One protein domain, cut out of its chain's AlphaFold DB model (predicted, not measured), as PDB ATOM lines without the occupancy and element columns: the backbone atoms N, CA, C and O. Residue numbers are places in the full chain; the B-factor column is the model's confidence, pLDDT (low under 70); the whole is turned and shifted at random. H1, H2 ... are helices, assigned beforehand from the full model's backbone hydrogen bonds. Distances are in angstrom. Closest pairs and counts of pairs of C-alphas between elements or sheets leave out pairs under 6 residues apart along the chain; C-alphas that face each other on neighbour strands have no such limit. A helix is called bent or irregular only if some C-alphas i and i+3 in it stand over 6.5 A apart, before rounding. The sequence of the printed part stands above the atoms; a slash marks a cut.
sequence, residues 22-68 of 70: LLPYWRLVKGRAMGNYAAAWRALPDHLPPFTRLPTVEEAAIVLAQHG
ATOM      1  N   LEU A  22     204.914 271.685 352.750       93.00
ATOM      2  CA  LEU A  22     204.974 271.841 351.293       93.00
ATOM      3  C   LEU A  22     204.647 273.272 350.854       93.00
ATOM      4  O   LEU A  22     205.364 273.863 350.048       93.00
ATOM      5  N   LEU A  23     203.585 273.859 351.410       92.50
ATOM      6  CA  LEU A  23     203.189 275.225 351.071       92.50
ATOM      7  C   LEU A  23     204.215 276.276 351.552       92.50
ATOM      8  O   LEU A  23     204.586 277.132 350.743       92.50
ATOM      9  N   PRO A  24     204.715 276.240 352.808       94.81
ATOM     10  CA  PRO A  24     205.834 277.082 353.235       94.81
ATOM     11  C   PRO A  24     207.066 276.953 352.334       94.81
ATOM     12  O   PRO A  24     207.622 277.967 351.909       94.81
ATOM     13  N   TYR A  25     207.447 275.724 351.977       95.12
ATOM     14  CA  TYR A  25     208.570 275.470 351.078       95.12
ATOM     15  C   TYR A  25     208.366 276.125 349.712       95.12
ATOM     16  O   TYR A  25     209.224 276.877 349.246       95.12
ATOM     17  N   TRP A  26     207.206 275.916 349.092       94.31
ATOM     18  CA  TRP A  26     206.923 276.487 347.780       94.31
ATOM     19  C   TRP A  26     206.904 278.020 347.798       94.31
ATOM     20  O   TRP A  26     207.411 278.667 346.881       94.31
ATOM     21  N   ARG A  27     206.405 278.631 348.881       95.12
ATOM     22  CA  ARG A  27     206.480 280.088 349.080       95.12
ATOM     23  C   ARG A  27     207.922 280.588 349.153       95.12
ATOM     24  O   ARG A  27     208.215 281.642 348.592       95.12
ATOM     25  N   LEU A  28     208.828 279.841 349.785       96.50
ATOM     26  CA  LEU A  28     210.254 280.178 349.810       96.50
ATOM     27  C   LEU A  28     210.880 280.081 348.421       96.50
ATOM     28  O   LEU A  28     211.564 281.020 348.014       96.50
ATOM     29  N   VAL A  29     210.592 279.003 347.683       95.56
ATOM     30  CA  VAL A  29     211.060 278.810 346.300       95.56
ATOM     31  C   VAL A  29     210.617 279.972 345.414       95.56
ATOM     32  O   VAL A  29     211.443 280.558 344.719       95.56
ATOM     33  N   LYS A  30     209.333 280.347 345.452       94.88
ATOM     34  CA  LYS A  30     208.788 281.426 344.612       94.88
ATOM     35  C   LYS A  30     209.169 282.832 345.082       94.88
ATOM     36  O   LYS A  30     209.164 283.743 344.262       94.88
ATOM     37  N   GLY A  31     209.463 283.007 346.367       95.25
ATOM     38  CA  GLY A  31     209.827 284.284 346.974       95.25
ATOM     39  C   GLY A  31     211.332 284.419 347.187       95.25
ATOM     40  O   GLY A  31     212.102 284.554 346.240       95.25
ATOM     41  N   ARG A  32     211.748 284.389 348.459       90.44
ATOM     42  CA  ARG A  32     213.106 284.729 348.923       90.44
ATOM     43  C   ARG A  32     214.222 283.910 348.270       90.44
ATOM     44  O   ARG A  32     215.319 284.428 348.102       90.44
ATOM     45  N   ALA A  33     213.967 282.649 347.928       93.94
ATOM     46  CA  ALA A  33     214.969 281.788 347.311       93.94
ATOM     47  C   ALA A  33     215.060 281.958 345.785       93.94
ATOM     48  O   ALA A  33     215.981 281.415 345.184       93.94
ATOM     49  N   MET A  34     214.136 282.696 345.155       93.25
ATOM     50  CA  MET A  34     214.154 283.030 343.723       93.25
ATOM     51  C   MET A  34     214.384 281.816 342.800       93.25
ATOM     52  O   MET A  34     215.179 281.865 341.866       93.25
ATOM     53  N   GLY A  35     213.709 280.699 343.078       92.75
ATOM     54  CA  GLY A  35     213.841 279.441 342.335       92.75
ATOM     55  C   GLY A  35     214.966 278.517 342.816       92.75
ATOM     56  O   GLY A  35     215.083 277.396 342.332       92.75
ATOM     57  N   ASN A  36     215.780 278.930 343.792       94.38
ATOM     58  CA  ASN A  36     216.817 278.084 344.374       94.38
ATOM     59  C   ASN A  36     216.226 277.111 345.412       94.38
ATOM     60  O   ASN A  36     216.096 277.427 346.597       94.38
ATOM     61  N   TYR A  37     215.908 275.898 344.963       92.06
ATOM     62  CA  TYR A  37     215.355 274.819 345.790       92.06
ATOM     63  C   TYR A  37     216.211 274.482 347.020       92.06
ATOM     64  O   TYR A  37     215.666 274.242 348.099       92.06
ATOM     65  N   ALA A  38     217.542 274.503 346.890       93.44
ATOM     66  CA  ALA A  38     218.455 274.199 347.992       93.44
ATOM     67  C   ALA A  38     218.463 275.312 349.052       93.44
ATOM     68  O   ALA A  38     218.478 275.030 350.251       93.44
ATOM     69  N   ALA A  39     218.417 276.577 348.627       95.56
ATOM     70  CA  ALA A  39     218.306 277.711 349.538       95.56
ATOM     71  C   ALA A  39     216.947 277.728 350.256       95.56
ATOM     72  O   ALA A  39     216.905 277.944 351.466       95.56
ATOM     73  N   ALA A  40     215.853 277.427 349.547       95.44
ATOM     74  CA  ALA A  40     214.528 277.280 350.150       95.44
ATOM     75  C   ALA A  40     214.495 276.149 351.190       95.44
ATOM     76  O   ALA A  40     213.940 276.328 352.270       95.44
ATOM     77  N   TRP A  41     215.134 275.013 350.896       94.56
ATOM     78  CA  TRP A  41     215.197 273.868 351.807       94.56
ATOM     79  C   TRP A  41     215.937 274.197 353.105       94.56
ATOM     80  O   TRP A  41     215.463 273.866 354.186       94.56
ATOM     81  N   ARG A  42     217.066 274.911 353.015       94.88
ATOM     82  CA  ARG A  42     217.830 275.347 354.197       94.88
ATOM     83  C   ARG A  42     217.067 276.350 355.063       94.88
ATOM     84  O   ARG A  42     217.240 276.327 356.271       94.88
ATOM     85  N   ALA A  43     216.257 277.213 354.452       95.50
ATOM     86  CA  ALA A  43     215.459 278.209 355.168       95.50
ATOM     87  C   ALA A  43     214.165 277.630 355.763       95.50
ATOM     88  O   ALA A  43     213.616 278.200 356.698       95.50
ATOM     89  N   LEU A  44     213.667 276.509 355.233       94.81
ATOM     90  CA  LEU A  44     212.383 275.918 355.609       94.81
ATOM     91  C   LEU A  44     212.169 275.734 357.126       94.81
ATOM     92  O   LEU A  44     211.080 276.089 357.571       94.81
ATOM     93  N   PRO A  45     213.137 275.243 357.931       94.31
ATOM     94  CA  PRO A  45     212.926 275.021 359.364       94.31
ATOM     95  C   PRO A  45     212.470 276.273 360.129       94.31
ATOM     96  O   PRO A  45     211.626 276.163 361.013       94.31
ATOM     97  N   ASP A  46     212.946 277.457 359.733       94.88
ATOM     98  CA  ASP A  46     212.608 278.739 360.375       94.88
ATOM     99  C   ASP A  46     211.169 279.201 360.074       94.88
ATOM    100  O   ASP A  46     210.661 280.145 360.678       94.88
ATOM    101  N   HIS A  47     210.506 278.552 359.116       93.88
ATOM    102  CA  HIS A  47     209.167 278.889 358.640       93.88
ATOM    103  C   HIS A  47     208.114 277.832 359.000       93.88
ATOM    104  O   HIS A  47     206.976 277.917 358.528       93.88
ATOM    105  N   LEU A  48     208.475 276.838 359.816       93.75
ATOM    106  CA  LEU A  48     207.567 275.785 360.255       93.75
ATOM    107  C   LEU A  48     207.118 275.994 361.707       93.75
ATOM    108  O   LEU A  48     207.878 276.515 362.525       93.75
ATOM    109  N   PRO A  49     205.896 275.558 362.063       90.81
ATOM    110  CA  PRO A  49     205.484 275.483 363.457       90.81
ATOM    111  C   PRO A  49     206.456 274.631 364.291       90.81
ATOM    112  O   PRO A  49     207.035 273.671 363.763       90.81
ATOM    113  N   PRO A  50     206.591 274.911 365.601       89.50
ATOM    114  CA  PRO A  50     207.380 274.082 366.505       89.50
ATOM    115  C   PRO A  50     206.993 272.602 366.405       89.50
ATOM    116  O   PRO A  50     205.822 272.272 366.224       89.50
ATOM    117  N   PHE A  51     207.982 271.715 366.538       88.38
ATOM    118  CA  PHE A  51     207.809 270.252 366.491       88.38
ATOM    119  C   PHE A  51     207.313 269.684 365.152       88.38
ATOM    120  O   PHE A  51     207.005 268.494 365.064       88.38
ATOM    121  N   THR A  52     207.274 270.488 364.085       90.25
ATOM    122  CA  THR A  52     207.007 269.968 362.742       90.25
ATOM    123  C   THR A  52     208.131 269.028 362.320       90.25
ATOM    124  O   THR A  52     209.295 269.427 362.246       90.25
ATOM    125  N   ARG A  53     207.789 267.779 361.991       88.31
ATOM    126  CA  ARG A  53     208.738 266.855 361.366       88.31
ATOM    127  C   ARG A  53     209.082 267.364 359.965       88.31
ATOM    128  O   ARG A  53     208.222 267.398 359.085       88.31
ATOM    129  N   LEU A  54     210.351 267.698 359.753       90.06
ATOM    130  CA  LEU A  54     210.910 267.844 358.412       90.06
ATOM    131  C   LEU A  54     211.073 266.456 357.777       90.06
ATOM    132  O   LEU A  54     211.550 265.538 358.452       90.06
ATOM    133  N   PRO A  55     210.667 266.277 356.512       90.31
ATOM    134  CA  PRO A  55     210.928 265.030 355.811       90.31
ATOM    135  C   PRO A  55     212.413 264.916 355.460       90.31
ATOM    136  O   PRO A  55     213.157 265.902 355.493       90.31
ATOM    137  N   THR A  56     212.849 263.716 355.089       91.12
ATOM    138  CA  THR A  56     214.163 263.556 354.453       91.12
ATOM    139  C   THR A  56     214.170 264.202 353.065       91.12
ATOM    140  O   THR A  56     213.123 264.542 352.507       91.12
ATOM    141  N   VAL A  57     215.358 264.370 352.481       89.50
ATOM    142  CA  VAL A  57     215.489 264.899 351.114       89.50
ATOM    143  C   VAL A  57     214.789 263.982 350.109       89.50
ATOM    144  O   VAL A  57     214.121 264.464 349.198       89.50
ATOM    145  N   GLU A  58     214.891 262.666 350.296       89.31
ATOM    146  CA  GLU A  58     214.239 261.666 349.452       89.31
ATOM    147  C   GLU A  58     212.714 261.765 349.562       89.31
ATOM    148  O   GLU A  58     212.037 261.871 348.541       89.31
ATOM    149  N   GLU A  59     212.176 261.799 350.788       89.25
ATOM    150  CA  GLU A  59     210.742 261.981 351.050       89.25
ATOM    151  C   GLU A  59     210.222 263.280 350.408       89.25
ATOM    152  O   GLU A  59     209.187 263.276 349.737       89.25
ATOM    153  N   ALA A  60     210.962 264.384 350.551       90.19
ATOM    154  CA  ALA A  60     210.612 265.664 349.947       90.19
ATOM    155  C   ALA A  60     210.601 265.603 348.413       90.19
ATOM    156  O   ALA A  60     209.660 266.093 347.793       90.19
ATOM    157  N   ALA A  61     211.612 264.979 347.799       89.25
ATOM    158  CA  ALA A  61     211.700 264.844 346.347       89.25
ATOM    159  C   ALA A  61     210.502 264.078 345.768       89.25
ATOM    160  O   ALA A  61     209.955 264.474 344.739       89.25
ATOM    161  N   ILE A  62     210.049 263.024 346.452       89.06
ATOM    162  CA  ILE A  62     208.890 262.240 346.011       89.06
ATOM    163  C   ILE A  62     207.613 263.066 346.104       89.06
ATOM    164  O   ILE A  62     206.843 263.106 345.146       89.06
ATOM    165  N   VAL A  63     207.408 263.771 347.220       88.62
ATOM    166  CA  VAL A  63     206.247 264.654 347.392       88.62
ATOM    167  C   VAL A  63     206.236 265.746 346.319       88.62
ATOM    168  O   VAL A  63     205.191 265.992 345.720       88.62
ATOM    169  N   LEU A  64     207.378 266.380 346.036       88.75
ATOM    170  CA  LEU A  64     207.480 267.419 345.007       88.75
ATOM    171  C   LEU A  64     207.150 266.875 343.612       88.75
ATOM    172  O   LEU A  64     206.387 267.510 342.884       88.75
ATOM    173  N   ALA A  65     207.659 265.691 343.265       88.94
ATOM    174  CA  ALA A  65     207.360 265.037 341.994       88.94
ATOM    175  C   ALA A  65     205.870 264.669 341.871       88.94
ATOM    176  O   ALA A  65     205.255 264.919 340.838       88.94
ATOM    177  N   GLN A  66     205.259 264.147 342.941       87.19
ATOM    178  CA  GLN A  66     203.825 263.828 342.981       87.19
ATOM    179  C   GLN A  66     202.932 265.061 342.776       87.19
ATOM    180  O   GLN A  66     201.834 264.936 342.240       87.19
ATOM    181  N   HIS A  67     203.401 266.243 343.182       85.31
ATOM    182  CA  HIS A  67     202.665 267.502 343.050       85.31
ATOM    183  C   HIS A  67     203.071 268.324 341.811       85.31
ATOM    184  O   HIS A  67     202.603 269.452 341.663       85.31
ATOM    185  N   GLY A  68     203.931 267.795 340.929       86.19
ATOM    186  CA  GLY A  68     204.371 268.483 339.707       86.19
ATOM    187  C   GLY A  68     205.186 269.757 339.963       86.19
ATOM    188  O   GLY A  68     205.112 270.706 339.185       86.19
TER     189      GLY A  68
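Overview. This is residues 22 to 68 of the 70 residues of an uncharacterized protein of Brucella anthropi (UniProt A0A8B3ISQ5). Two short helices, H1 and H2, pack on each other at a steep tilt, and a third, H3, is set off from this pair at the far end of the loop of residues 48 to 56, so that the backbone makes an open C shape. The printed part has 47 residues with three named helices, in the order H1, H2, H3, and no named strand; the class is all helix. The whole is compact, with a radius of gyration of the C-alphas of 10.2 A, and rounded, with spans of 26 by 24 by 15 A.

Arrangement. H1, residues 22 to 30, touches H2, residues 37 to 47, and the closest C-alphas of the two are those of Leu 28 and Ala 40, 5.2 A apart. Their lines stand at a steep tilt of 54 degrees, opposite ways, with 8.6 A from centre to centre. H2 is irregular: C-alphas 42 and 45 are 7.1 A apart, and its line is a rough one. H3, residues 57 to 66, touches no helix. It is apart from H2, and only just apart from H1, with 8.1 A between their closest C-alphas. Every O i to N i+4 pair is within hydrogen-bond range in H1 and H3, and 4 of 7 are in H2.

Along the chain. H1 begins at C-alpha 22, at (204.974, 271.841, 351.293), and is 12.3 A long from first to last C-alpha. H2 begins at C-alpha 37, at (215.355, 274.819, 345.790), and is 14.8 A long. H3 is 14.3 A long and ends at C-alpha 66, at (203.825, 263.828, 342.981).

Size, cuts and confidence. The two C-alphas farthest apart are those of Pro 50 and Gly 68, 27.5 A. The links from H1 to H2, of 6 residues, and from H2 to H3, of 9 residues, are short. The printed part has no cut. Its mean pLDDT is 92.0, and no printed residue is under 70.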